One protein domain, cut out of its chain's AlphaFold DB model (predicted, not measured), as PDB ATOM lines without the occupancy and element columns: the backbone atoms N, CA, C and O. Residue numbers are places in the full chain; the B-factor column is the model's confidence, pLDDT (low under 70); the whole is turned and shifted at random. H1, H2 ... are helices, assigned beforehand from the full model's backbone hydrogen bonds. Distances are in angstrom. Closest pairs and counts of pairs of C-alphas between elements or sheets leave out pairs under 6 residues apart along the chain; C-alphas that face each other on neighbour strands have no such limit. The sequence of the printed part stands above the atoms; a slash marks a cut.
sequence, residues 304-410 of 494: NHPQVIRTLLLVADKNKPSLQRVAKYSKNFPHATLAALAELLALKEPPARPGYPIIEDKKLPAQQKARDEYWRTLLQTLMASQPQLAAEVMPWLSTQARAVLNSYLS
ATOM      1  N   ASN A 304       9.224 -44.324   9.109       94.62
ATOM      2  CA  ASN A 304      10.190 -44.390  10.214       94.62
ATOM      3  C   ASN A 304      10.652 -42.980  10.629       94.62
ATOM      4  O   ASN A 304      11.607 -42.459  10.055       94.62
ATOM      5  N   HIS A 305       9.966 -42.354  11.590       93.81
ATOM      6  CA  HIS A 305      10.298 -41.024  12.098       93.81
ATOM      7  C   HIS A 305       9.733 -40.759  13.515       93.81
ATOM      8  O   HIS A 305       8.549 -41.026  13.753       93.81
ATOM      9  N   PRO A 306      10.494 -40.154  14.454       93.31
ATOM     10  CA  PRO A 306      10.018 -39.864  15.812       93.31
ATOM     11  C   PRO A 306       8.751 -39.001  15.864       93.31
ATOM     12  O   PRO A 306       7.873 -39.229  16.696       93.31
ATOM     13  N   GLN A 307       8.598 -38.035  14.949       92.19
ATOM     14  CA  GLN A 307       7.390 -37.194  14.910       92.19
ATOM     15  C   GLN A 307       6.122 -37.997  14.576       92.19
ATOM     16  O   GLN A 307       5.034 -37.673  15.052       92.19
ATOM     17  N   VAL A 308       6.251 -39.063  13.785       94.50
ATOM     18  CA  VAL A 308       5.126 -39.912  13.377       94.50
ATOM     19  C   VAL A 308       4.615 -40.722  14.558       94.50
ATOM     20  O   VAL A 308       3.426 -40.677  14.873       94.50
ATOM     21  N   ILE A 309       5.507 -41.420  15.260       95.50
ATOM     22  CA  ILE A 309       5.122 -42.191  16.445       95.50
ATOM     23  C   ILE A 309       4.673 -41.293  17.590       95.50
ATOM     24  O   ILE A 309       3.735 -41.659  18.292       95.50
ATOM     25  N   ARG A 310       5.228 -40.080  17.725       94.31
ATOM     26  CA  ARG A 310       4.693 -39.065  18.640       94.31
ATOM     27  C   ARG A 310       3.215 -38.814  18.352       94.31
ATOM     28  O   ARG A 310       2.399 -38.938  19.257       94.31
ATOM     29  N   THR A 311       2.854 -38.553  17.098       93.31
ATOM     30  CA  THR A 311       1.457 -38.359  16.682       93.31
ATOM     31  C   THR A 311       0.580 -39.583  16.968       93.31
ATOM     32  O   THR A 311      -0.515 -39.434  17.508       93.31
ATOM     33  N   LEU A 312       1.059 -40.797  16.675       94.56
ATOM     34  CA  LEU A 312       0.324 -42.039  16.954       94.56
ATOM     35  C   LEU A 312       0.117 -42.274  18.463       94.56
ATOM     36  O   LEU A 312      -0.960 -42.699  18.878       94.56
ATOM     37  N   LEU A 313       1.115 -41.951  19.289       93.94
ATOM     38  CA  LEU A 313       1.057 -42.051  20.749       93.94
ATOM     39  C   LEU A 313       0.027 -41.092  21.363       93.94
ATOM     40  O   LEU A 313      -0.613 -41.451  22.352       93.94
ATOM     41  N   LEU A 314      -0.176 -39.905  20.778       91.06
ATOM     42  CA  LEU A 314      -1.190 -38.945  21.243       91.06
ATOM     43  C   LEU A 314      -2.620 -39.454  21.073       91.06
ATOM     44  O   LEU A 314      -3.507 -39.033  21.812       91.06
ATOM     45  N   VAL A 315      -2.847 -40.331  20.096       90.19
ATOM     46  CA  VAL A 315      -4.175 -40.855  19.760       90.19
ATOM     47  C   VAL A 315      -4.357 -42.329  20.126       90.19
ATOM     48  O   VAL A 315      -5.402 -42.909  19.830       90.19
ATOM     49  N   ALA A 316      -3.372 -42.943  20.787       90.88
ATOM     50  CA  ALA A 316      -3.389 -44.358  21.155       90.88
ATOM     51  C   ALA A 316      -4.599 -44.737  22.028       90.88
ATOM     52  O   ALA A 316      -5.135 -45.836  21.904       90.88
ATOM     53  N   ASP A 317      -5.073 -43.804  22.859       87.00
ATOM     54  CA  ASP A 317      -6.213 -43.965  23.766       87.00
ATOM     55  C   ASP A 317      -7.584 -43.779  23.090       87.00
ATOM     56  O   ASP A 317      -8.614 -43.985  23.727       87.00
ATOM     57  N   LYS A 318      -7.640 -43.384  21.807       85.25
ATOM     58  CA  LYS A 318      -8.919 -43.169  21.103       85.25
ATOM     59  C   LYS A 318      -9.673 -44.466  20.843       85.25
ATOM     60  O   LYS A 318     -10.898 -44.477  20.916       85.25
ATOM     61  N   ASN A 319      -8.967 -45.515  20.428       88.62
ATOM     62  CA  ASN A 319      -9.570 -46.781  20.031       88.62
ATOM     63  C   ASN A 319      -8.528 -47.914  20.008       88.62
ATOM     64  O   ASN A 319      -7.326 -47.684  19.871       88.62
ATOM     65  N   LYS A 320      -9.011 -49.158  20.092       91.12
ATOM     66  CA  LYS A 320      -8.169 -50.366  20.074       91.12
ATOM     67  C   LYS A 320      -7.252 -50.460  18.836       91.12
ATOM     68  O   LYS A 320      -6.080 -50.789  19.023       91.12
ATOM     69  N   PRO A 321      -7.700 -50.133  17.603       92.75
ATOM     70  CA  PRO A 321      -6.813 -50.115  16.436       92.75
ATOM     71  C   PRO A 321      -5.631 -49.145  16.561       92.75
ATOM     72  O   PRO A 321      -4.529 -49.479  16.137       92.75
ATOM     73  N   SER A 322      -5.817 -47.967  17.161       91.81
ATOM     74  CA  SER A 322      -4.735 -46.986  17.343       91.81
ATOM     75  C   SER A 322      -3.664 -47.502  18.299       91.81
ATOM     76  O   SER A 322      -2.476 -47.408  17.995       91.81
ATOM     77  N   LEU A 323      -4.070 -48.151  19.392       92.94
ATOM     78  CA  LEU A 323      -3.143 -48.824  20.303       92.94
ATOM     79  C   LEU A 323      -2.351 -49.940  19.594       92.94
ATOM     80  O   LEU A 323      -1.134 -50.041  19.741       92.94
ATOM     81  N   GLN A 324      -3.025 -50.751  18.771       94.06
ATOM     82  CA  GLN A 324      -2.372 -51.803  17.981       94.06
ATOM     83  C   GLN A 324      -1.381 -51.235  16.955       94.06
ATOM     84  O   GLN A 324      -0.326 -51.830  16.731       94.06
ATOM     85  N   ARG A 325      -1.684 -50.076  16.354       94.62
ATOM     86  CA  ARG A 325      -0.765 -49.370  15.447       94.62
ATOM     87  C   ARG A 325       0.509 -48.943  16.163       94.62
ATOM     88  O   ARG A 325       1.580 -49.171  15.615       94.62
ATOM     89  N   VAL A 326       0.409 -48.402  17.380       95.94
ATOM     90  CA  VAL A 326       1.583 -48.055  18.202       95.94
ATOM     91  C   VAL A 326       2.420 -49.295  18.510       95.94
ATOM     92  O   VAL A 326       3.627 -49.273  18.293       95.94
ATOM     93  N   ALA A 327       1.797 -50.397  18.936       93.88
ATOM     94  CA  ALA A 327       2.520 -51.640  19.215       93.88
ATOM     95  C   ALA A 327       3.251 -52.181  17.970       93.88
ATOM     96  O   ALA A 327       4.424 -52.550  18.039       93.88
ATOM     97  N   LYS A 328       2.581 -52.178  16.808       94.94
ATOM     98  CA  LYS A 328       3.178 -52.581  15.526       94.94
ATOM     99  C   LYS A 328       4.327 -51.657  15.122       94.94
ATOM    100  O   LYS A 328       5.376 -52.140  14.708       94.94
ATOM    101  N   TYR A 329       4.134 -50.347  15.250       96.00
ATOM    102  CA  TYR A 329       5.152 -49.354  14.929       96.00
ATOM    103  C   TYR A 329       6.382 -49.516  15.818       96.00
ATOM    104  O   TYR A 329       7.491 -49.600  15.310       96.00
ATOM    105  N   SER A 330       6.181 -49.643  17.132       95.19
ATOM    106  CA  SER A 330       7.254 -49.819  18.112       95.19
ATOM    107  C   SER A 330       8.109 -51.050  17.838       95.19
ATOM    108  O   SER A 330       9.312 -51.012  18.074       95.19
ATOM    109  N   LYS A 331       7.501 -52.131  17.339       93.75
ATOM    110  CA  LYS A 331       8.224 -53.342  16.943       93.75
ATOM    111  C   LYS A 331       9.056 -53.137  15.674       93.75
ATOM    112  O   LYS A 331      10.146 -53.686  15.578       93.75
ATOM    113  N   ASN A 332       8.537 -52.379  14.709       94.75
ATOM    114  CA  ASN A 332       9.196 -52.154  13.420       94.75
ATOM    115  C   ASN A 332      10.282 -51.069  13.489       94.75
ATOM    116  O   ASN A 332      11.293 -51.180  12.804       94.75
ATOM    117  N   PHE A 333      10.064 -50.031  14.299       95.75
ATOM    118  CA  PHE A 333      10.904 -48.834  14.397       95.75
ATOM    119  C   PHE A 333      11.205 -48.491  15.868       95.75
ATOM    120  O   PHE A 333      10.717 -47.484  16.405       95.75
ATOM    121  N   PRO A 334      11.981 -49.339  16.566       94.81
ATOM    122  CA  PRO A 334      12.221 -49.176  17.994       94.81
ATOM    123  C   PRO A 334      13.071 -47.932  18.314       94.81
ATOM    124  O   PRO A 334      12.769 -47.250  19.291       94.81
ATOM    125  N   HIS A 335      14.039 -47.551  17.465       94.31
ATOM    126  CA  HIS A 335      14.850 -46.329  17.635       94.31
ATOM    127  C   HIS A 335      14.007 -45.053  17.660       94.31
ATOM    128  O   HIS A 335      14.099 -44.262  18.598       94.31
ATOM    129  N   ALA A 336      13.144 -44.873  16.654       94.38
ATOM    130  CA  ALA A 336      12.259 -43.714  16.564       94.38
ATOM    131  C   ALA A 336      11.253 -43.674  17.724       94.38
ATOM    132  O   ALA A 336      10.930 -42.602  18.239       94.38
ATOM    133  N   THR A 337      10.781 -44.845  18.162       96.06
ATOM    134  CA  THR A 337       9.852 -44.964  19.294       96.06
ATOM    135  C   THR A 337      10.514 -44.575  20.610       96.06
ATOM    136  O   THR A 337       9.945 -43.792  21.368       96.06
ATOM    137  N   LEU A 338      11.728 -45.069  20.864       94.75
ATOM    138  CA  LEU A 338      12.505 -44.722  22.051       94.75
ATOM    139  C   LEU A 338      12.797 -43.219  22.091       94.75
ATOM    140  O   LEU A 338      12.583 -42.587  23.127       94.75
ATOM    141  N   ALA A 339      13.193 -42.633  20.956       94.19
ATOM    142  CA  ALA A 339      13.428 -41.198  20.851       94.19
ATOM    143  C   ALA A 339      12.177 -40.377  21.185       94.19
ATOM    144  O   ALA A 339      12.216 -39.475  22.019       94.19
ATOM    145  N   ALA A 340      11.042 -40.724  20.576       94.62
ATOM    146  CA  ALA A 340       9.792 -40.009  20.790       94.62
ATOM    147  C   ALA A 340       9.275 -40.126  22.229       94.62
ATOM    148  O   ALA A 340       8.774 -39.144  22.770       94.62
ATOM    149  N   LEU A 341       9.396 -41.301  22.858       94.81
ATOM    150  CA  LEU A 341       8.996 -41.500  24.253       94.81
ATOM    151  C   LEU A 341       9.870 -40.693  25.213       94.81
ATOM    152  O   LEU A 341       9.334 -40.069  26.126       94.81
ATOM    153  N   ALA A 342      11.187 -40.669  24.996       93.12
ATOM    154  CA  ALA A 342      12.107 -39.884  25.814       93.12
ATOM    155  C   ALA A 342      11.788 -38.381  25.741       93.12
ATOM    156  O   ALA A 342      11.719 -37.721  26.776       93.12
ATOM    157  N   GLU A 343      11.525 -37.856  24.541       93.06
ATOM    158  CA  GLU A 343      11.141 -36.451  24.345       93.06
ATOM    159  C   GLU A 343       9.750 -36.134  24.912       93.06
ATOM    160  O   GLU A 343       9.546 -35.071  25.491       93.06
ATOM    161  N   LEU A 344       8.780 -37.046  24.790       92.38
ATOM    162  CA  LEU A 344       7.442 -36.851  25.353       92.38
ATOM    163  C   LEU A 344       7.446 -36.846  26.886       92.38
ATOM    164  O   LEU A 344       6.777 -36.007  27.482       92.38
ATOM    165  N   LEU A 345       8.203 -37.751  27.510       93.00
ATOM    166  CA  LEU A 345       8.331 -37.853  28.969       93.00
ATOM    167  C   LEU A 345       9.220 -36.757  29.576       93.00
ATOM    168  O   LEU A 345       9.195 -36.555  30.789       93.00
ATOM    169  N   ALA A 346      10.004 -36.059  28.751       91.75
ATOM    170  CA  ALA A 346      10.767 -34.882  29.154       91.75
ATOM    171  C   ALA A 346       9.895 -33.619  29.285       91.75
ATOM    172  O   ALA A 346      10.305 -32.651  29.930       91.75
ATOM    173  N   LEU A 347       8.696 -33.607  28.688       89.25
ATOM    174  CA  LEU A 347       7.759 -32.493  28.815       89.25
ATOM    175  C   LEU A 347       7.231 -32.398  30.251       89.25
ATOM    176  O   LEU A 347       6.968 -33.407  30.897       89.25
ATOM    177  N   LYS A 348       7.011 -31.165  30.730       84.25
ATOM    178  CA  LYS A 348       6.430 -30.917  32.065       84.25
ATOM    179  C   LYS A 348       5.060 -31.569  32.225       84.25
ATOM    180  O   LYS A 348       4.743 -32.083  33.291       84.25
ATOM    181  N   GLU A 349       4.263 -31.518  31.163       83.88
ATOM    182  CA  GLU A 349       2.927 -32.092  31.115       83.88
ATOM    183  C   GLU A 349       2.711 -32.787  29.766       83.88
ATOM    184  O   GLU A 349       3.127 -32.258  28.725       83.88
ATOM    185  N   PRO A 350       2.034 -33.949  29.750       84.12
ATOM    186  CA  PRO A 350       1.671 -34.617  28.514       84.12
ATOM    187  C   PRO A 350       0.792 -33.713  27.639       84.12
ATOM    188  O   PRO A 350      -0.212 -33.182  28.117       84.12
ATOM    189  N   PRO A 351       1.099 -33.548  26.345       85.62
ATOM    190  CA  PRO A 351       0.262 -32.774  25.436       85.62
ATOM    191  C   PRO A 351      -1.174 -33.305  25.367       85.62
ATOM    192  O   PRO A 351      -1.432 -34.515  25.439       85.62
ATOM    193  N   ALA A 352      -2.113 -32.376  25.184       82.69
ATOM    194  CA  ALA A 352      -3.509 -32.700  24.949       82.69
ATOM    195  C   ALA A 352      -3.670 -33.505  23.654       82.69
ATOM    196  O   ALA A 352      -2.918 -33.360  22.686       82.69
ATOM    197  N   ARG A 353      -4.686 -34.364  23.639       83.44
ATOM    198  CA  ARG A 353      -5.028 -35.141  22.453       83.44
ATOM    199  C   ARG A 353      -5.471 -34.208  21.320       83.44
ATOM    200  O   ARG A 353      -6.358 -33.385  21.554       83.44
ATOM    201  N   PRO A 354      -4.947 -34.367  20.096       81.31
ATOM    202  CA  PRO A 354      -5.398 -33.574  18.964       81.31
ATOM    203  C   PRO A 354      -6.824 -33.964  18.543       81.31
ATOM    204  O   PRO A 354      -7.196 -35.142  18.545       81.31
ATOM    205  N   GLY A 355      -7.607 -32.969  18.123       71.12
ATOM    206  CA  GLY A 355      -8.895 -33.156  17.450       71.12
ATOM    207  C   GLY A 355     -10.128 -33.326  18.349       71.12
ATOM    208  O   GLY A 355     -10.070 -33.274  19.575       71.12
ATOM    209  N   TYR A 356     -11.277 -33.527  17.697       62.19
ATOM    210  CA  TYR A 356     -12.603 -33.591  18.318       62.19
ATOM    211  C   TYR A 356     -12.970 -35.017  18.821       62.19
ATOM    212  O   TYR A 356     -12.440 -36.016  18.317       62.19
ATOM    213  N   PRO A 357     -13.862 -35.169  19.824       63.16
ATOM    214  CA  PRO A 357     -14.273 -34.131  20.767       63.16
ATOM    215  C   PRO A 357     -13.079 -33.634  21.575       63.16
ATOM    216  O   PRO A 357     -12.239 -34.437  22.015       63.16
ATOM    217  N   ILE A 358     -13.035 -32.307  21.737       70.81
ATOM    218  CA  ILE A 358     -12.142 -31.649  22.688       70.81
ATOM    219  C   ILE A 358     -12.466 -32.257  24.048       70.81
ATOM    220  O   ILE A 358     -13.632 -32.417  24.413       70.81
ATOM    221  N   ILE A 359     -11.433 -32.698  24.750       72.19
ATOM    222  CA  ILE A 359     -11.613 -33.283  26.072       72.19
ATOM    223  C   ILE A 359     -11.999 -32.139  26.996       72.19
ATOM    224  O   ILE A 359     -11.285 -31.145  27.052       72.19
ATOM    225  N   GLU A 360     -13.122 -32.283  27.697       73.50
ATOM    226  CA  GLU A 360     -13.515 -31.342  28.744       73.50
ATOM    227  C   GLU A 360     -12.339 -31.107  29.702       73.50
ATOM    228  O   GLU A 360     -11.722 -32.076  30.154       73.50
ATOM    229  N   ASP A 361     -12.079 -29.853  30.074       75.56
ATOM    230  CA  ASP A 361     -10.931 -29.473  30.915       75.56
ATOM    231  C   ASP A 361     -10.851 -30.288  32.216       75.56
ATOM    232  O   ASP A 361      -9.772 -30.617  32.696       75.56
ATOM    233  N   LYS A 362     -12.002 -30.717  32.752       78.44
ATOM    234  CA  LYS A 362     -12.096 -31.563  33.953       78.44
ATOM    235  C   LYS A 362     -11.538 -32.980  33.762       78.44
ATOM    236  O   LYS A 362     -11.070 -33.587  34.719       78.44
ATOM    237  N   LYS A 363     -11.618 -33.530  32.548       81.81
ATOM    238  CA  LYS A 363     -11.173 -34.893  32.199       81.81
ATOM    239  C   LYS A 363      -9.748 -34.913  31.635       81.81
ATOM    240  O   LYS A 363      -9.151 -35.987  31.540       81.81
ATOM    241  N   LEU A 364      -9.204 -33.750  31.272       83.19
ATOM    242  CA  LEU A 364      -7.881 -33.621  30.671       83.19
ATOM    243  C   LEU A 364      -6.745 -34.110  31.598       83.19
ATOM    244  O   LEU A 364      -5.969 -34.946  31.131       83.19
ATOM    245  N   PRO A 365      -6.685 -33.747  32.900       85.44
ATOM    246  CA  PRO A 365      -5.606 -34.200  33.783       85.44
ATOM    247  C   PRO A 365      -5.580 -35.720  33.970       85.44
ATOM    248  O   PRO A 365      -4.523 -36.348  33.917       85.44
ATOM    249  N   ALA A 366      -6.756 -36.335  34.141       86.44
ATOM    250  CA  ALA A 366      -6.876 -37.786  34.276       86.44
ATOM    251  C   ALA A 366      -6.405 -38.507  33.005       86.44
ATOM    252  O   ALA A 366      -5.698 -39.512  33.084       86.44
ATOM    253  N   GLN A 367      -6.746 -37.967  31.830       85.69
ATOM    254  CA  GLN A 367      -6.275 -38.513  30.563       85.69
ATOM    255  C   GLN A 367      -4.754 -38.371  30.402       85.69
ATOM    256  O   GLN A 367      -4.091 -39.335  30.021       85.69
ATOM    257  N   GLN A 368      -4.203 -37.185  30.672       87.31
ATOM    258  CA  GLN A 368      -2.767 -36.924  30.566       87.31
ATOM    259  C   GLN A 368      -1.980 -37.874  31.468       87.31
ATOM    260  O   GLN A 368      -1.021 -38.488  31.006       87.31
ATOM    261  N   LYS A 369      -2.439 -38.077  32.709       88.50
ATOM    262  CA  LYS A 369      -1.830 -39.018  33.652       88.50
ATOM    263  C   LYS A 369      -1.833 -40.458  33.131       88.50
ATOM    264  O   LYS A 369      -0.781 -41.086  33.092       88.50
ATOM    265  N   ALA A 370      -2.980 -40.961  32.673       88.19
ATOM    266  CA  ALA A 370      -3.070 -42.316  32.120       88.19
ATOM    267  C   ALA A 370      -2.157 -42.508  30.893       88.19
ATOM    268  O   ALA A 370      -1.583 -43.579  30.686       88.19
ATOM    269  N   ARG A 371      -1.995 -41.460  30.077       89.44
ATOM    270  CA  ARG A 371      -1.104 -41.482  28.915       89.44
ATOM    271  C   ARG A 371       0.374 -41.473  29.320       89.44
ATOM    272  O   ARG A 371       1.141 -42.241  28.748       89.44
ATOM    273  N   ASP A 372       0.755 -40.664  30.306       90.75
ATOM    274  CA  ASP A 372       2.111 -40.654  30.875       90.75
ATOM    275  C   ASP A 372       2.491 -42.035  31.429       90.75
ATOM    276  O   ASP A 372       3.534 -42.584  31.079       90.75
ATOM    277  N   GLU A 373       1.598 -42.656  32.206       92.12
ATOM    278  CA  GLU A 373       1.785 -44.011  32.743       92.12
ATOM    279  C   GLU A 373       1.974 -45.052  31.626       92.12
ATOM    280  O   GLU A 373       2.877 -45.897  31.689       92.12
ATOM    281  N   TYR A 374       1.170 -44.962  30.560       92.44
ATOM    282  CA  TYR A 374       1.314 -45.813  29.380       92.44
ATOM    283  C   TYR A 374       2.671 -45.614  28.685       92.44
ATOM    284  O   TYR A 374       3.358 -46.592  28.384       92.44
ATOM    285  N   TRP A 375       3.093 -44.365  28.472       94.31
ATOM    286  CA  TRP A 375       4.383 -44.042  27.857       94.31
ATOM    287  C   TRP A 375       5.563 -44.546  28.685       94.31
ATOM    288  O   TRP A 375       6.485 -45.138  28.124       94.31
ATOM    289  N   ARG A 376       5.521 -44.391  30.014       93.75
ATOM    290  CA  ARG A 376       6.549 -44.927  30.922       93.75
ATOM    291  C   ARG A 376       6.633 -46.444  30.858       93.75
ATOM    292  O   ARG A 376       7.736 -46.981  30.816       93.75
ATOM    293  N   THR A 377       5.489 -47.125  30.823       93.12
ATOM    294  CA  THR A 377       5.425 -48.591  30.724       93.12
ATOM    295  C   THR A 377       6.005 -49.080  29.396       93.12
ATOM    296  O   THR A 377       6.790 -50.031  29.365       93.12
ATOM    297  N   LEU A 378       5.672 -48.406  28.290       93.25
ATOM    298  CA  LEU A 378       6.212 -48.733  26.972       93.25
ATOM    299  C   LEU A 378       7.724 -48.476  26.904       93.25
ATOM    300  O   LEU A 378       8.460 -49.339  26.428       93.25
ATOM    301  N   LEU A 379       8.199 -47.344  27.439       93.50
ATOM    302  CA  LEU A 379       9.630 -47.038  27.507       93.50
ATOM    303  C   LEU A 379      10.376 -48.067  28.359       93.50
ATOM    304  O   LEU A 379      11.399 -48.584  27.926       93.50
ATOM    305  N   GLN A 380       9.844 -48.427  29.531       92.50
ATOM    306  CA  GLN A 380      10.434 -49.456  30.387       92.50
ATOM    307  C   GLN A 380      10.531 -50.805  29.663       92.50
ATOM    308  O   GLN A 380      11.550 -51.483  29.760       92.50
ATOM    309  N   THR A 381       9.499 -51.180  28.904       91.75
ATOM    310  CA  THR A 381       9.478 -52.431  28.130       91.75
ATOM    311  C   THR A 381      10.525 -52.423  27.011       91.75
ATOM    312  O   THR A 381      11.215 -53.420  26.792       91.75
ATOM    313  N   LEU A 382      10.688 -51.293  26.316       91.50
ATOM    314  CA  LEU A 382      11.722 -51.126  25.289       91.50
ATOM    315  C   LEU A 382      13.133 -51.153  25.883       91.50
ATOM    316  O   LEU A 382      13.999 -51.839  25.351       91.50
ATOM    317  N   MET A 383      13.349 -50.483  27.014       90.44
ATOM    318  CA  MET A 383      14.637 -50.484  27.711       90.44
ATOM    319  C   MET A 383      15.003 -51.867  28.260       90.44
ATOM    320  O   MET A 383      16.161 -52.261  28.180       90.44
ATOM    321  N   ALA A 384      14.027 -52.621  28.777       88.56
ATOM    322  CA  ALA A 384      14.246 -53.980  29.270       88.56
ATOM    323  C   ALA A 384      14.550 -54.975  28.140       88.56
ATOM    324  O   ALA A 384      15.335 -55.898  28.329       88.56
ATOM    325  N   SER A 385      13.936 -54.798  26.966       88.38
ATOM    326  CA  SER A 385      14.128 -55.705  25.829       88.38
ATOM    327  C   SER A 385      15.342 -55.364  24.963       88.38
ATOM    328  O   SER A 385      15.961 -56.272  24.417       88.38
ATOM    329  N   GLN A 386      15.674 -54.078  24.798       88.75
ATOM    330  CA  GLN A 386      16.720 -53.607  23.880       88.75
ATOM    331  C   GLN A 386      17.493 -52.400  24.458       88.75
ATOM    332  O   GLN A 386      17.427 -51.295  23.911       88.75
ATOM    333  N   PRO A 387      18.269 -52.580  25.544       86.12
ATOM    334  CA  PRO A 387      18.960 -51.477  26.222       86.12
ATOM    335  C   PRO A 387      20.017 -50.783  25.346       86.12
ATOM    336  O   PRO A 387      20.248 -49.582  25.488       86.12
ATOM    337  N   GLN A 388      20.623 -51.509  24.398       87.88
ATOM    338  CA  GLN A 388      21.635 -50.981  23.472       87.88
ATOM    339  C   GLN A 388      21.142 -49.817  22.596       87.88
ATOM    340  O   GLN A 388      21.923 -48.916  22.287       87.88
ATOM    341  N   LEU A 389      19.840 -49.761  22.284       88.56
ATOM    342  CA  LEU A 389      19.245 -48.689  21.475       88.56
ATOM    343  C   LEU A 389      19.432 -47.305  22.094       88.56
ATOM    344  O   LEU A 389      19.513 -46.307  21.378       88.56
ATOM    345  N   ALA A 390      19.494 -47.229  23.426       88.06
ATOM    346  CA  ALA A 390      19.663 -45.961  24.113       88.06
ATOM    347  C   ALA A 390      20.973 -45.284  23.687       88.06
ATOM    348  O   ALA A 390      20.955 -44.113  23.324       88.06
ATOM    349  N   ALA A 391      22.087 -46.019  23.628       88.06
ATOM    350  CA  ALA A 391      23.380 -45.464  23.223       88.06
ATOM    351  C   ALA A 391      23.382 -44.941  21.772       88.06
ATOM    352  O   ALA A 391      24.055 -43.954  21.466       88.06
ATOM    353  N   GLU A 392      22.612 -45.581  20.891       87.81
ATOM    354  CA  GLU A 392      22.494 -45.217  19.475       87.81
ATOM    355  C   GLU A 392      21.648 -43.954  19.264       87.81
ATOM    356  O   GLU A 392      21.977 -43.117  18.424       87.81
ATOM    357  N   VAL A 393      20.587 -43.783  20.057       89.69
ATOM    358  CA  VAL A 393      19.646 -42.658  19.943       89.69
ATOM    359  C   VAL A 393      20.104 -41.424  20.734       89.69
ATOM    360  O   VAL A 393      19.838 -40.301  20.310       89.69
ATOM    361  N   MET A 394      20.835 -41.603  21.840       89.06
ATOM    362  CA  MET A 394      21.313 -40.530  22.735       89.06
ATOM    363  C   MET A 394      21.879 -39.278  22.038       89.06
ATOM    364  O   MET A 394      21.528 -38.174  22.467       89.06
ATOM    365  N   PRO A 395      22.714 -39.378  20.981       89.00
ATOM    366  CA  PRO A 395      23.262 -38.202  20.301       89.00
ATOM    367  C   PRO A 395      22.196 -37.265  19.721       89.00
ATOM    368  O   PRO A 395      22.426 -36.060  19.643       89.00
ATOM    369  N   TRP A 396      21.026 -37.800  19.373       87.44
ATOM    370  CA  TRP A 396      19.953 -37.094  18.668       87.44
ATOM    371  C   TRP A 396      18.877 -36.516  19.594       87.44
ATOM    372  O   TRP A 396      17.942 -35.879  19.123       87.44
ATOM    373  N   LEU A 397      18.997 -36.740  20.906       89.62
ATOM    374  CA  LEU A 397      18.011 -36.313  21.899       89.62
ATOM    375  C   LEU A 397      18.362 -34.986  22.557       89.62
ATOM    376  O   LEU A 397      19.541 -34.665  22.747       89.62
ATOM    377  N   SER A 398      17.328 -34.275  23.004       90.75
ATOM    378  CA  SER A 398      17.437 -33.111  23.876       90.75
ATOM    379  C   SER A 398      18.067 -33.473  25.224       90.75
ATOM    380  O   SER A 398      17.982 -34.607  25.703       90.75
ATOM    381  N   THR A 399      18.685 -32.498  25.894       89.94
ATOM    382  CA  THR A 399      19.313 -32.705  27.213       89.94
ATOM    383  C   THR A 399      18.335 -33.288  28.238       89.94
ATOM    384  O   THR A 399      18.711 -34.137  29.044       89.94
ATOM    385  N   GLN A 400      17.068 -32.870  28.181       90.19
ATOM    386  CA  GLN A 400      16.015 -33.347  29.078       90.19
ATOM    387  C   GLN A 400      15.636 -34.802  28.763       90.19
ATOM    388  O   GLN A 400      15.583 -35.627  29.672       90.19
ATOM    389  N   ALA A 401      15.475 -35.154  27.485       90.19
ATOM    390  CA  ALA A 401      15.202 -36.528  27.061       90.19
ATOM    391  C   ALA A 401      16.360 -37.492  27.381       90.19
ATOM    392  O   ALA A 401      16.130 -38.626  27.805       90.19
ATOM    393  N   ARG A 402      17.616 -37.034  27.271       91.88
ATOM    394  CA  ARG A 402      18.795 -37.804  27.711       91.88
ATOM    395  C   ARG A 402      18.756 -38.094  29.211       91.88
ATOM    396  O   ARG A 402      19.053 -39.213  29.620       91.88
ATOM    397  N   ALA A 403      18.363 -37.115  30.030       91.06
ATOM    398  CA  ALA A 403      18.213 -37.307  31.473       91.06
ATOM    399  C   ALA A 403      17.137 -38.355  31.799       91.06
ATOM    400  O   ALA A 403      17.362 -39.207  32.661       91.06
ATOM    401  N   VAL A 404      16.018 -38.349  31.061       91.06
ATOM    402  CA  VAL A 404      14.989 -39.391  31.168       91.06
ATOM    403  C   VAL A 404      15.604 -40.759  30.887       91.06
ATOM    404  O   VAL A 404      15.570 -41.612  31.766       91.06
ATOM    405  N   LEU A 405      16.239 -40.977  29.733       90.81
ATOM    406  CA  LEU A 405      16.830 -42.284  29.413       90.81
ATOM    407  C   LEU A 405      17.900 -42.739  30.414       90.81
ATOM    408  O   LEU A 405      17.909 -43.904  30.809       90.81
ATOM    409  N   ASN A 406      18.765 -41.829  30.868       90.19
ATOM    410  CA  ASN A 406      19.791 -42.140  31.864       90.19
ATOM    411  C   ASN A 406      19.179 -42.618  33.186       90.19
ATOM    412  O   ASN A 406      19.742 -43.508  33.824       90.19
ATOM    413  N   SER A 407      18.013 -42.090  33.579       89.25
ATOM    414  CA  SER A 407      17.305 -42.564  34.775       89.25
ATOM    415  C   SER A 407      16.839 -44.021  34.646       89.25
ATOM    416  O   SER A 407      16.920 -44.765  35.618       89.25
ATOM    417  N   TYR A 408      16.444 -44.464  33.447       86.50
ATOM    418  CA  TYR A 408      16.071 -45.858  33.180       86.50
ATOM    419  C   TYR A 408      17.283 -46.791  33.050       86.50
ATOM    420  O   TYR A 408      17.180 -47.950  33.436       86.50
ATOM    421  N   LEU A 409      18.421 -46.303  32.543       83.69
ATOM    422  CA  LEU A 409      19.680 -47.063  32.489       83.69
ATOM    423  C   LEU A 409      20.334 -47.233  33.868       83.69
ATOM    424  O   LEU A 409      20.981 -48.242  34.121       83.69
ATOM    425  N   SER A 410      20.172 -46.239  34.747       77.44
ATOM    426  CA  SER A 410      20.744 -46.240  36.102       77.44
ATOM    427  C   SER A 410      19.830 -46.905  37.134       77.44
ATOM    428  O   SER A 410      20.269 -47.193  38.247       77.44
TER     429      SER A 410
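AT A GLANCE: This is residues 304 to 410 of the 494 residues of an uncharacterized protein of Escherichia coli MS 84-1 (UniProt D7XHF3). H3 is the core of a cluster of mostly crossed helices: H1, long H4, H5 and H6 pack round it, and H2 folds back along H1. H5 and H6 make one end. The 107 printed residues have six named helices, H1 to H6, and no named strand: all helix, compact, radius of gyration of the C-alphas 13.6 A, spans 40 by 27 by 20 A.

HOW THE PARTS SIT: H1, residues 306 to 314, and H2, residues 320 to 332, form a hairpin; closest C-alphas, Leu 312 and Val 326, 6.3 A. H3, residues 334 to 345, the hub, touches H1, H4, residues 364 to 385, H5, residues 388 to 396, and H6, residues 399 to 410; closest C-alphas, Pro 306 and Ala 336, 4.5 A, Leu 341 and Trp 375, 6.4 A, His 335 and Leu 389, 6.3 A, Ala 342 and Ala 401, 4.7 A. Every O i to N i+4 pair is within hydrogen-bond range except in H5: 2 of 5, against 4 of 6 for i+3.

IN THESE COORDINATES: H1 begins at C-alpha 306 (10.018, -39.864, 15.812). H4 spans 31.6 A. H6 ends at C-alpha 410 (20.744, -46.240, 36.102).

THE WHOLE: The printed part has no cut. Residues 346 to 363 form a long link; pLDDT is under 70 at 356 to 357.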